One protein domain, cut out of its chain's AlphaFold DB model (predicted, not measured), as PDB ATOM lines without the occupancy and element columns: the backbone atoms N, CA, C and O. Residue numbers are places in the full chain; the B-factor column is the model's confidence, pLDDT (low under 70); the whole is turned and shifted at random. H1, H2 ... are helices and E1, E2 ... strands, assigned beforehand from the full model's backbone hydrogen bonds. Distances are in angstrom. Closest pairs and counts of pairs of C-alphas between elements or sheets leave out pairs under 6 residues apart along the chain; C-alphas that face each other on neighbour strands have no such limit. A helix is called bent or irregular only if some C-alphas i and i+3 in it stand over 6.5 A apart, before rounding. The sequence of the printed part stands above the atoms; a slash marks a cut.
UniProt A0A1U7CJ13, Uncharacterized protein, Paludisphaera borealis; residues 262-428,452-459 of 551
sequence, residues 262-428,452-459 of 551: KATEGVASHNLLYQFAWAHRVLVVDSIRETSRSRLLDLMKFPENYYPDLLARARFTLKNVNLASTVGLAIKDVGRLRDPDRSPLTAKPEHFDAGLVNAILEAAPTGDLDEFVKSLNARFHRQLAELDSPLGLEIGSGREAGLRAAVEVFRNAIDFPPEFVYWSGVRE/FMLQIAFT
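What this domain is: This is residues 262 to 428 and 452 to 459 of the 551 residues of an uncharacterized protein of Paludisphaera borealis (UniProt A0A1U7CJ13). A two-stranded ribbon, E1 and E2, sits beside the first residues of a long helix, H1, which runs through the core of a helical body. H3 packs across one side of H1, H4 and the helical hairpin of H7 and H8 cross it on other sides, and H2 and H10 pack together toward the far end of H1. The printed part has 175 residues with ten named helices followed by two strands, H1 to H10 and then E1 and E2, and the class is mostly helix. The strands are antiparallel neighbours in a sheet of order E1 - E2. The whole is compact, with a radius of gyration of the C-alphas of 17.4 A and spans of 53 by 35 by 31 A.

Where its parts are: E1 is residues 420 to 428, 23.7 A from first to last C-alpha, and it bends by 56 degrees at residue 424. E2 is residues 452 to 458, 19.5 A long, ending with C-alpha 458 at (183.417, 300.463, 200.552). H1, residues 262 to 291, is the longest helix at 43.3 A, from C-alpha 262 at (182.940, 319.359, 193.873) to C-alpha 291 at (169.122, 307.141, 233.079). H2 is residues 295 to 299, H3 residues 306 to 317 with 16.6 A, and H4 residues 323 to 330 with 10.4 A. H5 is residues 334 to 338 and H6 residues 344 to 347. H7, residues 354 to 366, spans 19.8 A; it is irregular, but only just, with C-alphas 362 and 365 6.6 A apart. H8, residues 369 to 388, spans 28.5 A, H9 is residues 390 to 393, and H10, residues 399 to 414, spans 22.7 A.

How they stand to each other: E1 and E2 are antiparallel, with 143 degrees between their directions; N 423 and O 455 are 2.9 A apart and N 453 and O 425 are 2.9 A apart, within hydrogen-bond range. The closest C-alphas of H1 and E2, those of Ala 263 and Leu 454, are 7.0 A apart. H1 is the hub, touching six helices. With residues 275 to 286 alone it touches H3 at a steep tilt of 52 degrees, opposite ways, closest at the C-alphas of Ala 279 and Ala 314, 4.3 A. It touches H4 at a steep tilt of 58 degrees, opposite ways, with the C-alphas of Leu 273 and Val 327 closest at 5.2 A. H8 touches H1 at a steep tilt of 48 degrees, the same way, closest at Arg 281 and Phe 380, C-alphas 6.3 A apart. H7 is about perpendicular to H1 at 75 degrees and touches it, with the C-alphas of Ala 277 and Ile 360 closest at 7.2 A. H7 and H8 form a helical hairpin, closest at the C-alphas of Ala 363 and Phe 372, 5.3 A. H1 touches H6, the closest C-alphas being those of Val 267 and Pro 344, 6.8 A. H5 touches H7, with the C-alphas of Val 334 and Ala 364 closest at 6.4 A. H10 touches H2, closest at the C-alphas of Leu 296 and Val 407, 6.2 A, and H10 only just touches H1, with 3 pairs of C-alphas within 8 A, the closest those of Val 282 and Ile 414, 6.5 A. H9 and H10 touch only at the corner, closest at the C-alphas of Leu 393 and Gly 402, 5.0 A. H3 is apart from H7 and from H8. Every O i to N i+4 pair is within hydrogen-bond range in H1, H2, H3, H4, H5, H8 and H10, and 7 of 9 are in H7; H6 and H9 are too short for such a pair.

The domain as a whole: The two C-alphas farthest apart are those of Arg 293 and Glu 428, at 56.3 A. Residues 429 to 451 are not printed, and C-alphas 428 and 452 are 8.8 A apart across this cut. Of the links that are printed whole, none is long; H2 to H3 and H6 to H7 are short and the others tight. The mean pLDDT of the printed part is 86.7, and residues 292 to 295, 390 to 397 and 428 are under 70.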
ATOM      1  N   LYS A 262     184.323 319.036 193.463       88.56
ATOM      2  CA  LYS A 262     182.940 319.359 193.873       88.56
ATOM      3  C   LYS A 262     182.039 318.124 194.000       88.56
ATOM      4  O   LYS A 262     181.178 318.079 194.878       88.56
ATOM      5  N   ALA A 263     182.232 317.105 193.159       87.94
ATOM      6  CA  ALA A 263     181.535 315.822 193.294       87.94
ATOM      7  C   ALA A 263     181.975 315.070 194.566       87.94
ATOM      8  O   ALA A 263     181.135 314.570 195.317       87.94
ATOM      9  N   THR A 264     183.284 315.045 194.836       91.25
ATOM     10  CA  THR A 264     183.876 314.400 196.019       91.25
ATOM     11  C   THR A 264     183.443 315.100 197.304       91.25
ATOM     12  O   THR A 264     183.024 314.433 198.244       91.25
ATOM     13  N   GLU A 265     183.451 316.433 197.332       91.50
ATOM     14  CA  GLU A 265     182.924 317.264 198.422       91.50
ATOM     15  C   GLU A 265     181.438 316.995 198.686       91.50
ATOM     16  O   GLU A 265     181.036 316.857 199.841       91.50
ATOM     17  N   GLY A 266     180.623 316.862 197.632       91.94
ATOM     18  CA  GLY A 266     179.209 316.501 197.742       91.94
ATOM     19  C   GLY A 266     179.013 315.164 198.461       91.94
ATOM     20  O   GLY A 266     178.398 315.117 199.530       91.94
ATOM     21  N   VAL A 267     179.609 314.089 197.937       93.50
ATOM     22  CA  VAL A 267     179.514 312.741 198.530       93.50
ATOM     23  C   VAL A 267     180.132 312.689 199.936       93.50
ATOM     24  O   VAL A 267     179.570 312.052 200.833       93.50
ATOM     25  N   ALA A 268     181.230 313.412 200.175       93.12
ATOM     26  CA  ALA A 268     181.828 313.560 201.498       93.12
ATOM     27  C   ALA A 268     180.875 314.252 202.482       93.12
ATOM     28  O   ALA A 268     180.713 313.774 203.602       93.12
ATOM     29  N   SER A 269     180.199 315.328 202.071       94.88
ATOM     30  CA  SER A 269     179.244 316.047 202.921       94.88
ATOM     31  C   SER A 269     178.048 315.174 203.321       94.88
ATOM     32  O   SER A 269     177.640 315.191 204.482       94.88
ATOM     33  N   HIS A 270     177.556 314.322 202.413       95.62
ATOM     34  CA  HIS A 270     176.480 313.369 202.697       95.62
ATOM     35  C   HIS A 270     176.940 312.252 203.658       95.62
ATOM     36  O   HIS A 270     176.200 311.864 204.561       95.62
ATOM     37  N   ASN A 271     178.180 311.763 203.525       95.19
ATOM     38  CA  ASN A 271     178.764 310.807 204.475       95.19
ATOM     39  C   ASN A 271     178.965 311.442 205.865       95.19
ATOM     40  O   ASN A 271     178.610 310.855 206.883       95.19
ATOM     41  N   LEU A 272     179.466 312.678 205.919       95.19
ATOM     42  CA  LEU A 272     179.641 313.429 207.163       95.19
ATOM     43  C   LEU A 272     178.297 313.709 207.859       95.19
ATOM     44  O   LEU A 272     178.209 313.552 209.076       95.19
ATOM     45  N   LEU A 273     177.232 314.007 207.105       96.69
ATOM     46  CA  LEU A 273     175.853 314.089 207.606       96.69
ATOM     47  C   LEU A 273     175.376 312.767 208.229       96.69
ATOM     48  O   LEU A 273     174.825 312.771 209.332       96.69
ATOM     49  N   TYR A 274     175.635 311.633 207.571       96.62
ATOM     50  CA  TYR A 274     175.310 310.311 208.115       96.62
ATOM     51  C   TYR A 274     176.104 309.997 209.393       96.62
ATOM     52  O   TYR A 274     175.527 309.561 210.387       96.62
ATOM     53  N   GLN A 275     177.412 310.276 209.415       95.88
ATOM     54  CA  GLN A 275     178.268 310.078 210.593       95.88
ATOM     55  C   GLN A 275     177.875 310.983 211.770       95.88
ATOM     56  O   GLN A 275     177.929 310.548 212.921       95.88
ATOM     57  N   PHE A 276     177.451 312.218 211.498       97.12
ATOM     58  CA  PHE A 276     176.928 313.150 212.497       97.12
ATOM     59  C   PHE A 276     175.615 312.636 213.108       97.12
ATOM     60  O   PHE A 276     175.499 312.534 214.330       97.12
ATOM     61  N   ALA A 277     174.657 312.225 212.271       96.94
ATOM     62  CA  ALA A 277     173.382 311.667 212.723       96.94
ATOM     63  C   ALA A 277     173.557 310.337 213.488       96.94
ATOM     64  O   ALA A 277     172.903 310.120 214.511       96.94
ATOM     65  N   TRP A 278     174.488 309.480 213.048       96.44
ATOM     66  CA  TRP A 278     174.912 308.274 213.768       96.44
ATOM     67  C   TRP A 278     175.469 308.616 215.153       96.44
ATOM     68  O   TRP A 278     175.018 308.056 216.150       96.44
ATOM     69  N   ALA A 279     176.395 309.575 215.245       96.94
ATOM     70  CA  ALA A 279     176.993 309.968 216.518       96.94
ATOM     71  C   ALA A 279     175.951 310.550 217.493       96.94
ATOM     72  O   ALA A 279     175.990 310.246 218.686       96.94
ATOM     73  N   HIS A 280     174.973 311.308 216.985       96.44
ATOM     74  CA  HIS A 280     173.819 311.758 217.764       96.44
ATOM     75  C   HIS A 280     172.978 310.595 218.299       96.44
ATOM     76  O   HIS A 280     172.683 310.560 219.495       96.44
ATOM     77  N   ARG A 281     172.660 309.596 217.462       95.06
ATOM     78  CA  ARG A 281     171.978 308.377 217.922       95.06
ATOM     79  C   ARG A 281     172.770 307.684 219.030       95.06
ATOM     80  O   ARG A 281     172.186 307.345 220.053       95.06
ATOM     81  N   VAL A 282     174.085 307.515 218.874       94.06
ATOM     82  CA  VAL A 282     174.947 306.885 219.892       94.06
ATOM     83  C   VAL A 282     174.863 307.608 221.241       94.06
ATOM     84  O   VAL A 282     174.743 306.943 222.266       94.06
ATOM     85  N   LEU A 283     174.864 308.946 221.263       94.38
ATOM     86  CA  LEU A 283     174.714 309.706 222.511       94.38
ATOM     87  C   LEU A 283     173.305 309.608 223.113       94.38
ATOM     88  O   LEU A 283     173.170 309.557 224.335       94.38
ATOM     89  N   VAL A 284     172.257 309.511 222.290       92.25
ATOM     90  CA  VAL A 284     170.902 309.204 222.778       92.25
ATOM     91  C   VAL A 284     170.878 307.829 223.464       92.25
ATOM     92  O   VAL A 284     170.344 307.713 224.567       92.25
ATOM     93  N   VAL A 285     171.526 306.813 222.879       88.88
ATOM     94  CA  VAL A 285     171.670 305.474 223.484       88.88
ATOM     95  C   VAL A 285     172.431 305.520 224.812       88.88
ATOM     96  O   VAL A 285     172.008 304.882 225.773       88.88
ATOM     97  N   ASP A 286     173.522 306.281 224.873       90.25
ATOM     98  CA  ASP A 286     174.337 306.489 226.078       90.25
ATOM     99  C   ASP A 286     173.504 307.134 227.203       90.25
ATOM    100  O   ASP A 286     173.415 306.593 228.304       90.25
ATOM    101  N   SER A 287     172.753 308.201 226.897       89.38
ATOM    102  CA  SER A 287     171.876 308.866 227.875       89.38
ATOM    103  C   SER A 287     170.758 307.960 228.410       89.38
ATOM    104  O   SER A 287     170.422 308.013 229.597       89.38
ATOM    105  N   ILE A 288     170.195 307.083 227.571       83.00
ATOM    106  CA  ILE A 288     169.196 306.100 228.009       83.00
ATOM    107  C   ILE A 288     169.853 305.005 228.855       83.00
ATOM    108  O   ILE A 288     169.252 304.580 229.836       83.00
ATOM    109  N   ARG A 289     171.097 304.607 228.566       81.62
ATOM    110  CA  ARG A 289     171.860 303.652 229.387       81.62
ATOM    111  C   ARG A 289     172.154 304.168 230.796       81.62
ATOM    112  O   ARG A 289     172.122 303.388 231.743       81.62
ATOM    113  N   GLU A 290     172.459 305.456 230.931       82.06
ATOM    114  CA  GLU A 290     172.743 306.084 232.228       82.06
ATOM    115  C   GLU A 290     171.466 306.339 233.047       82.06
ATOM    116  O   GLU A 290     171.451 306.128 234.259       82.06
ATOM    117  N   THR A 291     170.379 306.769 232.396       78.31
ATOM    118  CA  THR A 291     169.122 307.141 233.079       78.31
ATOM    119  C   THR A 291     168.175 305.968 233.320       78.31
ATOM    120  O   THR A 291     167.407 305.984 234.283       78.31
ATOM    121  N   SER A 292     168.199 304.959 232.449       63.94
ATOM    122  CA  SER A 292     167.198 303.894 232.391       63.94
ATOM    123  C   SER A 292     167.869 302.525 232.451       63.94
ATOM    124  O   SER A 292     168.761 302.213 231.667       63.94
ATOM    125  N   ARG A 293     167.374 301.644 233.329       66.00
ATOM    126  CA  ARG A 293     167.728 300.212 233.324       66.00
ATOM    127  C   ARG A 293     167.015 299.496 232.168       66.00
ATOM    128  O   ARG A 293     166.170 298.629 232.399       66.00
ATOM    129  N   SER A 294     167.293 299.933 230.938       69.06
ATOM    130  CA  SER A 294     166.732 299.342 229.724       69.06
ATOM    131  C   SER A 294     167.224 297.907 229.609       69.06
ATOM    132  O   SER A 294     168.421 297.631 229.492       69.06
ATOM    133  N   ARG A 295     166.269 296.978 229.613       67.88
ATOM    134  CA  ARG A 295     166.558 295.541 229.560       67.88
ATOM    135  C   ARG A 295     167.231 295.167 228.245       67.88
ATOM    136  O   ARG A 295     168.050 294.256 228.220       67.88
ATOM    137  N   LEU A 296     166.901 295.881 227.168       71.31
ATOM    138  CA  LEU A 296     167.502 295.706 225.848       71.31
ATOM    139  C   LEU A 296     169.020 295.971 225.900       71.31
ATOM    140  O   LEU A 296     169.804 295.180 225.375       71.31
ATOM    141  N   LEU A 297     169.444 297.018 226.618       73.56
ATOM    142  CA  LEU A 297     170.860 297.349 226.808       73.56
ATOM    143  C   LEU A 297     171.589 296.336 227.709       73.56
ATOM    144  O   LEU A 297     172.711 295.952 227.382       73.56
ATOM    145  N   ASP A 298     170.955 295.847 228.782       75.06
ATOM    146  CA  ASP A 298     171.520 294.799 229.658       75.06
ATOM    147  C   ASP A 298     171.704 293.449 228.932       75.06
ATOM    148  O   ASP A 298     172.640 292.692 229.203       75.06
ATOM    149  N   LEU A 299     170.805 293.126 227.996       73.81
ATOM    150  CA  LEU A 299     170.842 291.887 227.210       73.81
ATOM    151  C   LEU A 299     171.859 291.937 226.067       73.81
ATOM    152  O   LEU A 299     172.372 290.892 225.648       73.81
ATOM    153  N   MET A 300     172.211 293.134 225.600       73.94
ATOM    154  CA  MET A 300     173.353 293.334 224.720       73.94
ATOM    155  C   MET A 300     174.668 293.148 225.473       73.94
ATOM    156  O   MET A 300     175.356 294.090 225.864       73.94
ATOM    157  N   LYS A 301     175.080 291.883 225.566       77.44
ATOM    158  CA  LYS A 301     176.447 291.492 225.913       77.44
ATOM    159  C   LYS A 301     177.408 291.949 224.811       77.44
ATOM    160  O   LYS A 301     177.755 291.199 223.895       77.44
ATOM    161  N   PHE A 302     177.790 293.220 224.868       73.69
ATOM    162  CA  PHE A 302     178.895 293.771 224.098       73.69
ATOM    163  C   PHE A 302     180.214 293.125 224.549       73.69
ATOM    164  O   PHE A 302     180.386 292.869 225.742       73.69
ATOM    165  N   PRO A 303     181.176 292.899 223.637       79.56
ATOM    166  CA  PRO A 303     182.573 292.752 224.029       79.56
ATOM    167  C   PRO A 303     183.000 293.984 224.837       79.56
ATOM    168  O   PRO A 303     182.642 295.098 224.456       79.56
ATOM    169  N   GLU A 304     183.768 293.794 225.910       76.75
ATOM    170  CA  GLU A 304     184.023 294.809 226.952       76.75
ATOM    171  C   GLU A 304     184.465 296.176 226.395       76.75
ATOM    172  O   GLU A 304     183.975 297.215 226.835       76.75
ATOM    173  N   ASN A 305     185.306 296.176 225.355       83.25
ATOM    174  CA  ASN A 305     185.844 297.393 224.735       83.25
ATOM    175  C   ASN A 305     184.967 297.974 223.608       83.25
ATOM    176  O   ASN A 305     185.136 299.131 223.241       83.25
ATOM    177  N   TYR A 306     184.008 297.213 223.063       85.31
ATOM    178  CA  TYR A 306     183.269 297.615 221.857       85.31
ATOM    179  C   TYR A 306     182.414 298.869 222.074       85.31
ATOM    180  O   TYR A 306     182.428 299.769 221.240       85.31
ATOM    181  N   TYR A 307     181.678 298.945 223.189       86.44
ATOM    182  CA  TYR A 307     180.845 300.115 223.483       86.44
ATOM    183  C   TYR A 307     181.680 301.361 223.854       86.44
ATOM    184  O   TYR A 307     181.388 302.427 223.314       86.44
ATOM    185  N   PRO A 308     182.747 301.265 224.679       89.75
ATOM    186  CA  PRO A 308     183.707 302.358 224.859       89.75
ATOM    187  C   PRO A 308     184.314 302.892 223.551       89.75
ATOM    188  O   PRO A 308     184.314 304.105 223.356       89.75
ATOM    189  N   ASP A 309     184.771 302.023 222.640       90.88
ATOM    190  CA  ASP A 309     185.345 302.424 221.343       90.88
ATOM    191  C   ASP A 309     184.316 303.176 220.472       90.88
ATOM    192  O   ASP A 309     184.607 304.220 219.881       90.88
ATOM    193  N   LEU A 310     183.090 302.650 220.419       91.38
ATOM    194  CA  LEU A 310     181.948 303.192 219.680       91.38
ATOM    195  C   LEU A 310     181.558 304.585 220.205       91.38
ATOM    196  O   LEU A 310     181.454 305.542 219.432       91.38
ATOM    197  N   LEU A 311     181.444 304.726 221.526       93.25
ATOM    198  CA  LEU A 311     181.144 305.986 222.200       93.25
ATOM    199  C   LEU A 311     182.277 307.014 222.057       93.25
ATOM    200  O   LEU A 311     182.018 308.195 221.821       93.25
ATOM    201  N   ALA A 312     183.536 306.578 222.153       94.50
ATOM    202  CA  ALA A 312     184.699 307.429 221.924       94.50
ATOM    203  C   ALA A 312     184.730 307.962 220.483       94.50
ATOM    204  O   ALA A 312     184.981 309.150 220.285       94.50
ATOM    205  N   ARG A 313     184.403 307.125 219.484       94.31
ATOM    206  CA  ARG A 313     184.312 307.548 218.079       94.31
ATOM    207  C   ARG A 313     183.162 308.531 217.849       94.31
ATOM    208  O   ARG A 313     183.399 309.561 217.231       94.31
ATOM    209  N   ALA A 314     181.970 308.297 218.401       95.88
ATOM    210  CA  ALA A 314     180.858 309.253 218.317       95.88
ATOM    211  C   ALA A 314     181.207 310.618 218.948       95.88
ATOM    212  O   ALA A 314     181.031 311.668 218.324       95.88
ATOM    213  N   ARG A 315     181.796 310.605 220.153       96.12
ATOM    214  CA  ARG A 315     182.279 311.813 220.849       96.12
ATOM    215  C   ARG A 315     183.467 312.484 220.140       96.12
ATOM    216  O   ARG A 315     183.695 313.668 220.372       96.12
ATOM    217  N   PHE A 316     184.224 311.771 219.301       95.19
ATOM    218  CA  PHE A 316     185.270 312.343 218.444       95.19
ATOM    219  C   PHE A 316     184.680 312.995 217.188       95.19
ATOM    220  O   PHE A 316     185.015 314.140 216.898       95.19
ATOM    221  N   THR A 317     183.757 312.317 216.493       94.81
ATOM    222  CA  THR A 317     183.047 312.848 215.317       94.81
ATOM    223  C   THR A 317     182.437 314.216 215.622       94.81
ATOM    224  O   THR A 317     182.754 315.190 214.944       94.81
ATOM    225  N   LEU A 318     181.663 314.333 216.705       94.75
ATOM    226  CA  LEU A 318     180.992 315.582 217.094       94.75
ATOM    227  C   LEU A 318     181.937 316.691 217.604       94.75
ATOM    228  O   LEU A 318     181.499 317.820 217.790       94.75
ATOM    229  N   LYS A 319     183.229 316.399 217.816       93.69
ATOM    230  CA  LYS A 319     184.262 317.398 218.162       93.69
ATOM    231  C   LYS A 319     185.014 317.947 216.947       93.69
ATOM    232  O   LYS A 319     185.859 318.826 217.111       93.69
ATOM    233  N   ASN A 320     184.756 317.438 215.743       92.31
ATOM    234  CA  ASN A 320     185.378 317.955 214.532       92.31
ATOM    235  C   ASN A 320     184.793 319.338 214.188       92.31
ATOM    236  O   ASN A 320     183.632 319.443 213.801       92.31
ATOM    237  N   VAL A 321     185.613 320.386 214.312       78.69
ATOM    238  CA  VAL A 321     185.218 321.801 214.150       78.69
ATOM    239  C   VAL A 321     184.538 322.073 212.802       78.69
ATOM    240  O   VAL A 321     183.574 322.832 212.743       78.69
ATOM    241  N   ASN A 322     184.980 321.404 211.735       88.12
ATOM    242  CA  ASN A 322     184.438 321.601 210.387       88.12
ATOM    243  C   ASN A 322     183.164 320.778 210.123       88.12
ATOM    244  O   ASN A 322     182.508 320.975 209.105       88.12
ATOM    245  N   LEU A 323     182.793 319.848 211.014       89.44
ATOM    246  CA  LEU A 323     181.648 318.969 210.780       89.44
ATOM    247  C   LEU A 323     180.333 319.752 210.774       89.44
ATOM    248  O   LEU A 323     179.531 319.565 209.868       89.44
ATOM    249  N   ALA A 324     180.128 320.654 211.738       89.25
ATOM    250  CA  ALA A 324     178.884 321.416 211.861       89.25
ATOM    251  C   ALA A 324     178.589 322.286 210.624       89.25
ATOM    252  O   ALA A 324     177.446 322.343 210.170       89.25
ATOM    253  N   SER A 325     179.610 322.916 210.031       91.25
ATOM    254  CA  SER A 325     179.450 323.734 208.824       91.25
ATOM    255  C   SER A 325     179.190 322.882 207.578       91.25
ATOM    256  O   SER A 325     178.260 323.183 206.832       91.25
ATOM    257  N   THR A 326     179.926 321.783 207.370       94.06
ATOM    258  CA  THR A 326     179.663 320.858 206.250       94.06
ATOM    259  C   THR A 326     178.286 320.194 206.359       94.06
ATOM    260  O   THR A 326     177.572 320.092 205.362       94.06
ATOM    261  N   VAL A 327     177.868 319.800 207.564       94.25
ATOM    262  CA  VAL A 327     176.534 319.242 207.845       94.25
ATOM    263  C   VAL A 327     175.443 320.283 207.582       94.25
ATOM    264  O   VAL A 327     174.477 319.980 206.886       94.25
ATOM    265  N   GLY A 328     175.622 321.526 208.040       92.75
ATOM    266  CA  GLY A 328     174.699 322.636 207.775       92.75
ATOM    267  C   GLY A 328     174.612 323.065 206.302       92.75
ATOM    268  O   GLY A 328     173.640 323.719 205.923       92.75
ATOM    269  N   LEU A 329     175.586 322.697 205.460       92.31
ATOM    270  CA  LEU A 329     175.496 322.818 204.001       92.31
ATOM    271  C   LEU A 329     174.746 321.628 203.385       92.31
ATOM    272  O   LEU A 329     173.819 321.843 202.609       92.31
ATOM    273  N   ALA A 330     175.080 320.391 203.774       94.69
ATOM    274  CA  ALA A 330     174.417 319.182 203.272       94.69
ATOM    275  C   ALA A 330     172.906 319.171 203.575       94.69
ATOM    276  O   ALA A 330     172.105 318.855 202.702       94.69
ATOM    277  N   ILE A 331     172.507 319.593 204.782       95.69
ATOM    278  CA  ILE A 331     171.100 319.734 205.204       95.69
ATOM    279  C   ILE A 331     170.306 320.656 204.265       95.69
ATOM    280  O   ILE A 331     169.129 320.411 204.020       95.69
ATOM    281  N   LYS A 332     170.939 321.692 203.701       93.75
ATOM    282  CA  LYS A 332     170.278 322.658 202.806       93.75
ATOM    283  C   LYS A 332     170.109 322.135 201.378       93.75
ATOM    284  O   LYS A 332     169.267 322.659 200.654       93.75
ATOM    285  N   ASP A 333     170.834 321.085 200.986       92.38
ATOM    286  CA  ASP A 333     170.701 320.427 199.680       92.38
ATOM    287  C   ASP A 333     169.939 319.090 199.783       92.38
ATOM    288  O   ASP A 333     170.386 318.018 199.364       92.38
ATOM    289  N   VAL A 334     168.722 319.160 200.341       92.69
ATOM    290  CA  VAL A 334     167.786 318.020 200.435       92.69
ATOM    291  C   VAL A 334     167.489 317.404 199.058       92.69
ATOM    292  O   VAL A 334     167.179 316.216 198.968       92.69
ATOM    293  N   GLY A 335     167.610 318.193 197.984       93.94
ATOM    294  CA  GLY A 335     167.507 317.721 196.604       93.94
ATOM    295  C   GLY A 335     168.587 316.692 196.282       93.94
ATOM    296  O   GLY A 335     168.261 315.540 195.989       93.94
ATOM    297  N   ARG A 336     169.870 317.061 196.415       93.19
ATOM    298  CA  ARG A 336     170.979 316.122 196.179       93.19
ATOM    299  C   ARG A 336     171.013 314.970 197.170       93.19
ATOM    300  O   ARG A 336     171.437 313.894 196.775       93.19
ATOM    301  N   LEU A 337     170.564 315.150 198.416       93.88
ATOM    302  CA  LEU A 337     170.497 314.056 199.396       93.88
ATOM    303  C   LEU A 337     169.540 312.927 198.988       93.88
ATOM    304  O   LEU A 337     169.773 311.778 199.372       93.88
ATOM    305  N   ARG A 338     168.476 313.249 198.237       95.50
ATOM    306  CA  ARG A 338     167.473 312.290 197.743       95.50
ATOM    307  C   ARG A 338     167.837 311.694 196.381       95.50
ATOM    308  O   ARG A 338     167.455 310.560 196.110       95.50
ATOM    309  N   ASP A 339     168.578 312.432 195.559       95.06
ATOM    310  CA  ASP A 339     169.029 312.028 194.224       95.06
ATOM    311  C   ASP A 339     170.001 310.819 194.283       95.06
ATOM    312  O   ASP A 339     171.103 310.950 194.830       95.06
ATOM    313  N   PRO A 340     169.633 309.637 193.743       92.56
ATOM    314  CA  PRO A 340     170.482 308.444 193.771       92.56
ATOM    315  C   PRO A 340     171.699 308.531 192.837       92.56
ATOM    316  O   PRO A 340     172.652 307.789 193.045       92.56
ATOM    317  N   ASP A 341     171.746 309.451 191.867       88.50
ATOM    318  CA  ASP A 341     172.963 309.693 191.076       88.50
ATOM    319  C   ASP A 341     173.977 310.588 191.824       88.50
ATOM    320  O   ASP A 341     175.102 310.787 191.361       88.50
ATOM    321  N   ARG A 342     173.606 311.143 192.993       90.38
ATOM    322  CA  ARG A 342     174.437 312.090 193.768       90.38
ATOM    323  C   ARG A 342     174.647 311.722 195.233       90.38
ATOM    324  O   ARG A 342     175.556 312.266 195.862       90.38
ATOM    325  N   SER A 343     173.821 310.848 195.803       94.44
ATOM    326  CA  SER A 343     173.848 310.521 197.228       94.44
ATOM    327  C   SER A 343     174.116 309.039 197.472       94.44
ATOM    328  O   SER A 343     173.279 308.207 197.127       94.44
ATOM    329  N   PRO A 344     175.217 308.669 198.159       94.31
ATOM    330  CA  PRO A 344     175.466 307.270 198.498       94.31
ATOM    331  C   PRO A 344     174.371 306.714 199.425       94.31
ATOM    332  O   PRO A 344     174.097 305.520 199.401       94.31
ATOM    333  N   LEU A 345     173.710 307.586 200.197       94.44
ATOM    334  CA  LEU A 345     172.676 307.225 201.170       94.44
ATOM    335  C   LEU A 345     171.423 306.626 200.511       94.44
ATOM    336  O   LEU A 345     170.741 305.819 201.137       94.44
ATOM    337  N   THR A 346     171.125 307.014 199.266       94.19
ATOM    338  CA  THR A 346     170.007 306.487 198.465       94.19
ATOM    339  C   THR A 346     170.474 305.565 197.337       94.19
ATOM    340  O   THR A 346     169.749 304.638 196.990       94.19
ATOM    341  N   ALA A 347     171.688 305.756 196.811       92.88
ATOM    342  CA  ALA A 347     172.292 304.898 195.785       92.88
ATOM    343  C   ALA A 347     172.739 303.520 196.301       92.88
ATOM    344  O   ALA A 347     172.859 302.572 195.520       92.88
ATOM    345  N   LYS A 348     173.079 303.436 197.595       93.06
ATOM    346  CA  LYS A 348     173.707 302.267 198.227       93.06
ATOM    347  C   LYS A 348     173.050 301.869 199.556       93.06
ATOM    348  O   LYS A 348     173.749 301.756 200.567       93.06
ATOM    349  N   PRO A 349     171.716 301.653 199.594       92.56
ATOM    350  CA  PRO A 349     170.990 301.313 200.821       92.56
ATOM    351  C   PRO A 349     171.523 300.045 201.505       92.56
ATOM    352  O   PRO A 349     171.391 299.900 202.714       92.56
ATOM    353  N   GLU A 350     172.192 299.155 200.771       89.38
ATOM    354  CA  GLU A 350     172.861 297.975 201.311       89.38
ATOM    355  C   GLU A 350     174.036 298.295 202.261       89.38
ATOM    356  O   GLU A 350     174.466 297.419 203.010       89.38
ATOM    357  N   HIS A 351     174.543 299.533 202.286       91.25
ATOM    358  CA  HIS A 351     175.633 299.978 203.169       91.25
ATOM    359  C   HIS A 351     175.201 300.933 204.300       91.25
ATOM    360  O   HIS A 351     175.998 301.166 205.212       91.25
ATOM    361  N   PHE A 352     173.970 301.459 204.296       92.88
ATOM    362  CA  PHE A 352     173.494 302.461 205.264       92.88
ATOM    363  C   PHE A 352     172.227 301.994 205.994       92.88
ATOM    364  O   PHE A 352     171.361 301.357 205.405       92.88
ATOM    365  N   ASP A 353     172.071 302.349 207.273       91.75
ATOM    366  CA  ASP A 353     170.834 302.058 208.003       91.75
ATOM    367  C   ASP A 353     169.685 302.884 207.412       91.75
ATOM    368  O   ASP A 353     169.625 304.100 207.607       91.75
ATOM    369  N   ALA A 354     168.738 302.224 206.743       91.62
ATOM    370  CA  ALA A 354     167.535 302.854 206.206       91.62
ATOM    371  C   ALA A 354     166.732 303.617 207.282       91.62
ATOM    372  O   ALA A 354     166.154 304.666 206.999       91.62
ATOM    373  N   GLY A 355     166.740 303.155 208.538       91.12
ATOM    374  CA  GLY A 355     166.129 303.854 209.670       91.12
ATOM    375  C   GLY A 355     166.847 305.152 210.059       91.12
ATOM    376  O   GLY A 355     166.207 306.059 210.597       91.12
ATOM    377  N   LEU A 356     168.147 305.269 209.769       94.50
ATOM    378  CA  LEU A 356     168.941 306.488 209.938       94.50
ATOM    379  C   LEU A 356     168.827 307.404 208.718       94.50
ATOM    380  O   LEU A 356     168.614 308.601 208.885       94.50
ATOM    381  N   VAL A 357     168.891 306.853 207.502       95.56
ATOM    382  CA  VAL A 357     168.705 307.615 206.256       95.56
ATOM    383  C   VAL A 357     167.322 308.267 206.229       95.56
ATOM    384  O   VAL A 357     167.231 309.469 206.002       95.56
ATOM    385  N   ASN A 358     166.252 307.545 206.577       95.06
ATOM    386  CA  ASN A 358     164.909 308.130 206.679       95.06
ATOM    387  C   ASN A 358     164.825 309.210 207.772       95.06
ATOM    388  O   ASN A 358     164.228 310.260 207.550       95.06
ATOM    389  N   ALA A 359     165.485 309.014 208.922       95.06
ATOM    390  CA  ALA A 359     165.561 310.044 209.961       95.06
ATOM    391  C   ALA A 359     166.242 311.331 209.457       95.06
ATOM    392  O   ALA A 359     165.754 312.423 209.735       95.06
ATOM    393  N   ILE A 360     167.321 311.205 208.675       96.69
ATOM    394  CA  ILE A 360     168.012 312.330 208.032       96.69
ATOM    395  C   ILE A 360     167.110 312.993 206.979       96.69
ATOM    396  O   ILE A 360     166.949 314.209 207.005       96.69
ATOM    397  N   LEU A 361     166.494 312.223 206.077       96.00
ATOM    398  CA  LEU A 361     165.687 312.743 204.960       96.00
ATOM    399  C   LEU A 361     164.359 313.394 205.387       96.00
ATOM    400  O   LEU A 361     163.810 314.199 204.625       96.00
ATOM    401  N   GLU A 362     163.852 313.054 206.575       94.88
ATOM    402  CA  GLU A 362     162.700 313.698 207.219       94.88
ATOM    403  C   GLU A 362     163.090 314.900 208.094       94.88
ATOM    404  O   GLU A 362     162.295 315.828 208.216       94.88
ATOM    405  N   ALA A 363     164.293 314.918 208.685       95.25
ATOM    406  CA  ALA A 363     164.765 316.034 209.510       95.25
ATOM    407  C   ALA A 363     165.423 317.162 208.694       95.25
ATOM    408  O   ALA A 363     165.253 318.326 209.034       95.25
ATOM    409  N   ALA A 364     166.148 316.849 207.614       93.75
ATOM    410  CA  ALA A 364     166.885 317.831 206.807       93.75
ATOM    411  C   ALA A 364     166.045 318.995 206.218       93.75
ATOM    412  O   ALA A 364     166.587 320.092 206.094       93.75
ATOM    413  N   PRO A 365     164.738 318.844 205.901       91.88
ATOM    414  CA  PRO A 365     163.900 319.959 205.450       91.88
ATOM    415  C   PRO A 365     163.776 321.163 206.404       91.88
ATOM    416  O   PRO A 365     163.214 322.169 205.982       91.88
ATOM    417  N   THR A 366     164.282 321.106 207.644       88.62
ATOM    418  CA  THR A 366     164.381 322.289 208.524       88.62
ATOM    419  C   THR A 366     165.334 323.353 207.975       88.62
ATOM    420  O   THR A 366     165.152 324.536 208.247       88.62
ATOM    421  N   GLY A 367     166.385 322.966 207.240       86.81
ATOM    422  CA  GLY A 367     167.447 323.875 206.778       86.81
ATOM    423  C   GLY A 367     168.377 324.410 207.886       86.81
ATOM    424  O   GLY A 367     169.502 324.819 207.587       86.81
ATOM    425  N   ASP A 368     167.931 324.385 209.144       94.38
ATOM    426  CA  ASP A 368     168.693 324.708 210.351       94.38
ATOM    427  C   ASP A 368     169.267 323.461 211.055       94.38
ATOM    428  O   ASP A 368     168.655 322.387 211.051       94.38
ATOM    429  N   LEU A 369     170.442 323.626 211.675       94.50
ATOM    430  CA  LEU A 369     171.208 322.566 212.331       94.50
ATOM    431  C   LEU A 369     170.670 322.196 213.722       94.50
ATOM    432  O   LEU A 369     170.627 321.009 214.051       94.50
ATOM    433  N   ASP A 370     170.250 323.171 214.528       95.00
ATOM    434  CA  ASP A 370     169.756 322.916 215.885       95.00
ATOM    435  C   ASP A 370     168.357 322.287 215.836       95.00
ATOM    436  O   ASP A 370     168.074 321.334 216.570       95.00
ATOM    437  N   GLU A 371     167.499 322.730 214.910       95.69
ATOM    438  CA  GLU A 371     166.224 322.063 214.628       95.69
ATOM    439  C   GLU A 371     166.418 320.639 214.087       95.69
ATOM    440  O   GLU A 371     165.724 319.717 214.532       95.69
ATOM    441  N   PHE A 372     167.392 320.424 213.197       96.12
ATOM    442  CA  PHE A 372     167.745 319.097 212.683       96.12
ATOM    443  C   PHE A 372     168.194 318.151 213.809       96.12
ATOM    444  O   PHE A 372     167.652 317.051 213.950       96.12
ATOM    445  N   VAL A 373     169.124 318.591 214.665       96.31
ATOM    446  CA  VAL A 373     169.604 317.831 215.835       96.31
ATOM    447  C   VAL A 373     168.461 317.517 216.801       96.31
ATOM    448  O   VAL A 373     168.316 316.377 217.253       96.31
ATOM    449  N   LYS A 374     167.611 318.503 217.100       96.25
ATOM    450  CA  LYS A 374     166.437 318.354 217.970       96.25
ATOM    451  C   LYS A 374     165.435 317.340 217.406       96.25
ATOM    452  O   LYS A 374     164.938 316.504 218.159       96.25
ATOM    453  N   SER A 375     165.184 317.380 216.096       96.25
ATOM    454  CA  SER A 375     164.307 316.444 215.381       96.25
ATOM    455  C   SER A 375     164.857 315.011 215.406       96.25
ATOM    456  O   SER A 375     164.153 314.087 215.828       96.25
ATOM    457  N   LEU A 376     166.140 314.826 215.066       95.69
ATOM    458  CA  LEU A 376     166.823 313.528 215.138       95.69
ATOM    459  C   LEU A 376     166.775 312.931 216.548       95.69
ATOM    460  O   LEU A 376     166.315 311.802 216.722       95.69
ATOM    461  N   ASN A 377     167.203 313.688 217.565       95.31
ATOM    462  CA  ASN A 377     167.235 313.208 218.947       95.31
ATOM    463  C   ASN A 377     165.827 312.807 219.423       95.31
ATOM    464  O   ASN A 377     165.654 311.726 219.990       95.31
ATOM    465  N   ALA A 378     164.802 313.624 219.147       94.38
ATOM    466  CA  ALA A 378     163.416 313.320 219.506       94.38
ATOM    467  C   ALA A 378     162.889 312.045 218.820       94.38
ATOM    468  O   ALA A 378     162.171 311.260 219.449       94.38
ATOM    469  N   ARG A 379     163.272 311.797 217.558       93.88
ATOM    470  CA  ARG A 379     162.955 310.550 216.845       93.88
ATOM    471  C   ARG A 379     163.657 309.349 217.478       93.88
ATOM    472  O   ARG A 379     162.998 308.346 217.740       93.88
ATOM    473  N   PHE A 380     164.956 309.450 217.761       92.12
ATOM    474  CA  PHE A 380     165.728 308.353 218.352       92.12
ATOM    475  C   PHE A 380     165.225 307.996 219.757       92.12
ATOM    476  O   PHE A 380     165.025 306.815 220.032       92.12
ATOM    477  N   HIS A 381     164.923 308.983 220.612       90.56
ATOM    478  CA  HIS A 381     164.296 308.734 221.918       90.56
ATOM    479  C   HIS A 381     162.950 308.004 221.785       90.56
ATOM    480  O   HIS A 381     162.678 307.095 222.568       90.56
ATOM    481  N   ARG A 382     162.123 308.350 220.785       90.00
ATOM    482  CA  ARG A 382     160.850 307.656 220.530       90.00
ATOM    483  C   ARG A 382     161.069 306.205 220.093       90.00
ATOM    484  O   ARG A 382     160.503 305.314 220.712       90.00
ATOM    485  N   GLN A 383     161.931 305.969 219.100       86.31
ATOM    486  CA  GLN A 383     162.259 304.620 218.615       86.31
ATOM    487  C   GLN A 383     162.819 303.727 219.739       86.31
ATOM    488  O   GLN A 383     162.485 302.549 219.827       86.31
ATOM    489  N   LEU A 384     163.626 304.291 220.643       82.38
ATOM    490  CA  LEU A 384     164.126 303.596 221.833       82.38
ATOM    491  C   LEU A 384     163.029 303.279 222.857       82.38
ATOM    492  O   LEU A 384     162.987 302.161 223.367       82.38
ATOM    493  N   ALA A 385     162.124 304.220 223.132       83.00
ATOM    494  CA  ALA A 385     160.989 303.989 224.027       83.00
ATOM    495  C   ALA A 385     159.994 302.955 223.461       83.00
ATOM    496  O   ALA A 385     159.403 302.189 224.219       83.00
ATOM    497  N   GLU A 386     159.833 302.897 222.137       83.38
ATOM    498  CA  GLU A 386     159.039 301.880 221.439       83.38
ATOM    499  C   GLU A 386     159.686 300.484 221.535       83.38
ATOM    500  O   GLU A 386     158.974 299.505 221.753       83.38
ATOM    501  N   LEU A 387     161.021 300.387 221.458       76.12
ATOM    502  CA  LEU A 387     161.773 299.127 221.572       76.12
ATOM    503  C   LEU A 387     161.904 298.586 223.011       76.12
ATOM    504  O   LEU A 387     161.907 297.369 223.196       76.12
ATOM    505  N   ASP A 388     162.006 299.447 224.031       73.88
ATOM    506  CA  ASP A 388     162.032 299.027 225.449       73.88
ATOM    507  C   ASP A 388     160.609 298.800 226.019       73.88
ATOM    508  O   ASP A 388     160.441 298.254 227.114       73.88
ATOM    509  N   SER A 389     159.564 299.174 225.266       75.94
ATOM    510  CA  SER A 389     158.160 298.978 225.642       75.94
ATOM    511  C   SER A 389     157.796 297.488 225.736       75.94
ATOM    512  O   SER A 389     158.015 296.736 224.781       75.94
ATOM    513  N   PRO A 390     157.146 297.031 226.827       65.00
ATOM    514  CA  PRO A 390     156.776 295.624 226.983       65.00
ATOM    515  C   PRO A 390     155.812 295.130 225.894       65.00
ATOM    516  O   PRO A 390     155.850 293.952 225.557       65.00
ATOM    517  N   LEU A 391     155.001 296.020 225.307       58.97
ATOM    518  CA  LEU A 391     154.068 295.687 224.225       58.97
ATOM    519  C   LEU A 391     154.780 295.323 222.912       58.97
ATOM    520  O   LEU A 391     154.279 294.487 222.166       58.97
ATOM    521  N   GLY A 392     155.957 295.898 222.638       57.69
ATOM    522  CA  GLY A 392     156.746 295.563 221.444       57.69
ATOM    523  C   GLY A 392     157.326 294.145 221.488       57.69
ATOM    524  O   GLY A 392     157.582 293.543 220.449       57.69
ATOM    525  N   LEU A 393     157.485 293.580 222.690       58.59
ATOM    526  CA  LEU A 393     158.106 292.272 222.916       58.59
ATOM    527  C   LEU A 393     157.129 291.088 222.823       58.59
ATOM    528  O   LEU A 393     157.574 289.942 222.847       58.59
ATOM    529  N   GLU A 394     155.818 291.328 222.727       56.47
ATOM    530  CA  GLU A 394     154.797 290.263 222.704       56.47
ATOM    531  C   GLU A 394     154.279 289.935 221.290       56.47
ATOM    532  O   GLU A 394     153.555 288.955 221.101       56.47
ATOM    533  N   ILE A 395     154.685 290.696 220.267       54.91
ATOM    534  CA  ILE A 395     154.176 290.548 218.897       54.91
ATOM    535  C   ILE A 395     154.839 289.356 218.172       54.91
ATOM    536  O   ILE A 395     155.902 289.459 217.565       54.91
ATOM    537  N   GLY A 396     154.148 288.214 218.178       53.19
ATOM    538  CA  GLY A 396     154.150 287.256 217.061       53.19
ATOM    539  C   GLY A 396     155.101 286.053 217.111       53.19
ATOM    540  O   GLY A 396     154.887 285.117 216.349       53.19
ATOM    541  N   SER A 397     156.113 286.021 217.984       53.16
ATOM    542  CA  SER A 397     157.098 284.910 218.021       53.16
ATOM    543  C   SER A 397     157.476 284.413 219.425       53.16
ATOM    544  O   SER A 397     158.357 283.569 219.583       53.16
ATOM    545  N   GLY A 398     156.790 284.906 220.459       70.94
ATOM    546  CA  GLY A 398     157.150 284.667 221.855       70.94
ATOM    547  C   GLY A 398     158.232 285.633 222.348       70.94
ATOM    548  O   GLY A 398     159.081 286.112 221.594       70.94
ATOM    549  N   ARG A 399     158.185 285.931 223.649       73.00
ATOM    550  CA  ARG A 399     158.887 287.077 224.248       73.00
ATOM    551  C   ARG A 399     160.404 287.080 224.048       73.00
ATOM    552  O   ARG A 399     160.985 288.150 223.928       73.00
ATOM    553  N   GLU A 400     161.054 285.919 223.989       76.69
ATOM    554  CA  GLU A 400     162.503 285.842 223.747       76.69
ATOM    555  C   GLU A 400     162.898 286.087 222.285       76.69
ATOM    556  O   GLU A 400     163.982 286.610 222.026       76.69
ATOM    557  N   ALA A 401     162.042 285.726 221.325       78.25
ATOM    558  CA  ALA A 401     162.322 285.904 219.904       78.25
ATOM    559  C   ALA A 401     162.148 287.372 219.488       78.25
ATOM    560  O   ALA A 401     163.057 287.935 218.877       78.25
ATOM    561  N   GLY A 402     161.065 288.026 219.927       76.62
ATOM    562  CA  GLY A 402     160.887 289.476 219.762       76.62
ATOM    563  C   GLY A 402     162.017 290.278 220.418       76.62
ATOM    564  O   GLY A 402     162.563 291.200 219.819       76.62
ATOM    565  N   LEU A 403     162.459 289.862 221.609       76.75
ATOM    566  CA  LEU A 403     163.584 290.467 222.328       76.75
ATOM    567  C   LEU A 403     164.931 290.277 221.614       76.75
ATOM    568  O   LEU A 403     165.748 291.196 221.596       76.75
ATOM    569  N   ARG A 404     165.158 289.117 220.983       79.38
ATOM    570  CA  ARG A 404     166.344 288.857 220.150       79.38
ATOM    571  C   ARG A 404     166.344 289.718 218.886       79.38
ATOM    572  O   ARG A 404     167.371 290.315 218.581       79.38
ATOM    573  N   ALA A 405     165.202 289.827 218.208       80.00
ATOM    574  CA  ALA A 405     165.039 290.690 217.040       80.00
ATOM    575  C   ALA A 405     165.248 292.174 217.396       80.00
ATOM    576  O   ALA A 405     165.982 292.871 216.700       80.00
ATOM    577  N   ALA A 406     164.695 292.643 218.521       79.56
ATOM    578  CA  ALA A 406     164.906 294.004 219.013       79.56
ATOM    579  C   ALA A 406     166.390 294.285 219.322       79.56
ATOM    580  O   ALA A 406     166.917 295.323 218.928       79.56
ATOM    581  N   VAL A 407     167.089 293.337 219.960       82.31
ATOM    582  CA  VAL A 407     168.544 293.396 220.204       82.31
ATOM    583  C   VAL A 407     169.356 293.432 218.902       82.31
ATOM    584  O   VAL A 407     170.362 294.135 218.835       82.31
ATOM    585  N   GLU A 408     168.943 292.706 217.863       81.50
ATOM    586  CA  GLU A 408     169.632 292.677 216.570       81.50
ATOM    587  C   GLU A 408     169.425 293.965 215.763       81.50
ATOM    588  O   GLU A 408     170.408 294.594 215.365       81.50
ATOM    589  N   VAL A 409     168.173 294.418 215.617       80.62
ATOM    590  CA  VAL A 409     167.826 295.726 215.033       80.62
ATOM    591  C   VAL A 409     168.617 296.834 215.724       80.62
ATOM    592  O   VAL A 409     169.240 297.665 215.065       80.62
ATOM    593  N   PHE A 410     168.663 296.812 217.057       80.94
ATOM    594  CA  PHE A 410     169.377 297.819 217.826       80.94
ATOM    595  C   PHE A 410     170.897 297.757 217.650       80.94
ATOM    596  O   PHE A 410     171.532 298.789 217.445       80.94
ATOM    597  N   ARG A 411     171.495 296.556 217.694       82.62
ATOM    598  CA  ARG A 411     172.934 296.363 217.452       82.62
ATOM    599  C   ARG A 411     173.337 296.895 216.077       82.62
ATOM    600  O   ARG A 411     174.388 297.521 215.971       82.62
ATOM    601  N   ASN A 412     172.521 296.657 215.053       80.56
ATOM    602  CA  ASN A 412     172.798 297.115 213.693       80.56
ATOM    603  C   ASN A 412     172.596 298.638 213.565       80.56
ATOM    604  O   ASN A 412     173.397 299.305 212.919       80.56
ATOM    605  N   ALA A 413     171.621 299.216 214.279       81.94
ATOM    606  CA  ALA A 413     171.400 300.664 214.358       81.94
ATOM    607  C   ALA A 413     172.529 301.455 215.065       81.94
ATOM    608  O   ALA A 413     172.523 302.688 215.007       81.94
ATOM    609  N   ILE A 414     173.490 300.787 215.719       87.56
ATOM    610  CA  ILE A 414     174.658 301.421 216.362       87.56
ATOM    611  C   ILE A 414     176.021 300.897 215.877       87.56
ATOM    612  O   ILE A 414     177.039 301.374 216.377       87.56
ATOM    613  N   ASP A 415     176.090 299.929 214.951       87.75
ATOM    614  CA  ASP A 415     177.388 299.496 214.395       87.75
ATOM    615  C   ASP A 415     178.063 300.670 213.660       87.75
ATOM    616  O   ASP A 415     177.451 301.713 213.406       87.75
ATOM    617  N   PHE A 416     179.361 300.546 213.400       90.31
ATOM    618  CA  PHE A 416     180.151 301.667 212.893       90.31
ATOM    619  C   PHE A 416     179.647 302.163 211.523       90.31
ATOM    620  O   PHE A 416     179.249 301.346 210.690       90.31
ATOM    621  N   PRO A 417     179.671 303.488 211.266       92.56
ATOM    622  CA  PRO A 417     179.242 304.035 209.986       92.56
ATOM    623  C   PRO A 417     180.176 303.538 208.873       92.56
ATOM    624  O   PRO A 417     181.366 303.327 209.137       92.56
ATOM    625  N   PRO A 418     179.668 303.351 207.644       92.50
ATOM    626  CA  PRO A 418     180.447 302.745 206.579       92.50
ATOM    627  C   PRO A 418     181.637 303.623 206.182       92.50
ATOM    628  O   PRO A 418     181.540 304.844 206.047       92.50
ATOM    629  N   GLU A 419     182.768 302.966 205.967       91.38
ATOM    630  CA  GLU A 419     184.000 303.560 205.467       91.38
ATOM    631  C   GLU A 419     184.134 303.209 203.984       91.38
ATOM    632  O   GLU A 419     183.885 302.073 203.573       91.38
ATOM    633  N   PHE A 420     184.495 304.197 203.170       93.06
ATOM    634  CA  PHE A 420     184.691 304.041 201.734       93.06
ATOM    635  C   PHE A 420     185.749 305.014 201.215       93.06
ATOM    636  O   PHE A 420     186.063 306.017 201.858       93.06
ATOM    637  N   VAL A 421     186.293 304.700 200.043       91.62
ATOM    638  CA  VAL A 421     187.280 305.511 199.321       91.62
ATOM    639  C   VAL A 421     186.736 305.940 197.961       91.62
ATOM    640  O   VAL A 421     185.939 305.228 197.348       91.62
ATOM    641  N   TYR A 422     187.177 307.109 197.499       88.19
ATOM    642  CA  TYR A 422     186.800 307.695 196.214       88.19
ATOM    643  C   TYR A 422     187.720 307.204 195.099       88.19
ATOM    644  O   TYR A 422     188.936 307.159 195.276       88.19
ATOM    645  N   TRP A 423     187.132 306.889 193.952       84.31
ATOM    646  CA  TRP A 423     187.817 306.489 192.727       84.31
ATOM    647  C   TRP A 423     187.277 307.343 191.573       84.31
ATOM    648  O   TRP A 423     186.101 307.720 191.567       84.31
ATOM    649  N   SER A 424     188.114 307.653 190.586       79.00
ATOM    650  CA  SER A 424     187.598 308.009 189.263       79.00
ATOM    651  C   SER A 424     186.834 306.822 188.679       79.00
ATOM    652  O   SER A 424     187.028 305.676 189.082       79.00
ATOM    653  N   GLY A 425     185.962 307.104 187.724       74.69
ATOM    654  CA  GLY A 425     185.382 306.083 186.880       74.69
ATOM    655  C   GLY A 425     184.956 306.674 185.552       74.69
ATOM    656  O   GLY A 425     184.441 307.794 185.488       74.69
ATOM    657  N   VAL A 426     185.101 305.885 184.499       71.06
ATOM    658  CA  VAL A 426     184.431 306.121 183.223       71.06
ATOM    659  C   VAL A 426     183.335 305.080 183.045       71.06
ATOM    660  O   VAL A 426     183.589 303.884 183.177       71.06
ATOM    661  N   ARG A 427     182.118 305.526 182.718       70.25
ATOM    662  CA  ARG A 427     181.087 304.663 182.125       70.25
ATOM    663  C   ARG A 427     180.862 305.074 180.679       70.25
ATOM    664  O   ARG A 427     180.943 306.259 180.357       70.25
ATOM    665  N   GLU A 428     180.563 304.115 179.814       65.19
ATOM    666  CA  GLU A 428     180.015 304.430 178.496       65.19
ATOM    667  C   GLU A 428     178.679 305.168 178.672       65.19
ATOM    668  O   GLU A 428     177.919 304.907 179.611       65.19
ATOM    669  N   PHE A 452     182.088 310.711 182.680       73.69
ATOM    670  CA  PHE A 452     182.826 310.679 183.941       73.69
ATOM    671  C   PHE A 452     181.847 310.429 185.093       73.69
ATOM    672  O   PHE A 452     180.803 311.077 185.186       73.69
ATOM    673  N   MET A 453     182.215 309.528 185.999       80.25
ATOM    674  CA  MET A 453     181.489 309.258 187.232       80.25
ATOM    675  C   MET A 453     182.450 309.217 188.422       80.25
ATOM    676  O   MET A 453     183.591 308.775 188.310       80.25
ATOM    677  N   LEU A 454     181.972 309.642 189.591       84.19
ATOM    678  CA  LEU A 454     182.680 309.412 190.846       84.19
ATOM    679  C   LEU A 454     182.328 308.006 191.344       84.19
ATOM    680  O   LEU A 454     181.183 307.752 191.719       84.19
ATOM    681  N   GLN A 455     183.295 307.092 191.341       87.25
ATOM    682  CA  GLN A 455     183.128 305.766 191.929       87.25
ATOM    683  C   GLN A 455     183.462 305.797 193.427       87.25
ATOM    684  O   GLN A 455     184.285 306.584 193.901       87.25
ATOM    685  N   ILE A 456     182.802 304.926 194.188       90.69
ATOM    686  CA  ILE A 456     182.991 304.771 195.633       90.69
ATOM    687  C   ILE A 456     183.089 303.287 195.976       90.69
ATOM    688  O   ILE A 456     182.183 302.509 195.682       90.69
ATOM    689  N   ALA A 457     184.200 302.899 196.602       90.75
ATOM    690  CA  ALA A 457     184.463 301.525 197.018       90.75
ATOM    691  C   ALA A 457     184.457 301.438 198.549       90.75
ATOM    692  O   ALA A 457     185.254 302.102 199.218       90.75
ATOM    693  N   PHE A 458     183.552 300.632 199.107       91.38
ATOM    694  CA  PHE A 458     183.417 300.463 200.552       91.38
ATOM    695  C   PHE A 458     184.551 299.603 201.119       91.38
ATOM    696  O   PHE A 458     184.742 298.455 200.729       91.38
ATOM    697  N   THR A 459     185.303 300.165 202.064       91.38
ATOM    698  CA  THR A 459     186.371 299.479 202.805       91.38
ATOM    699  C   THR A 459     185.834 298.794 204.062       91.38
ATOM    700  O   THR A 459     186.416 297.817 204.536       91.38
TER     701      THR A 459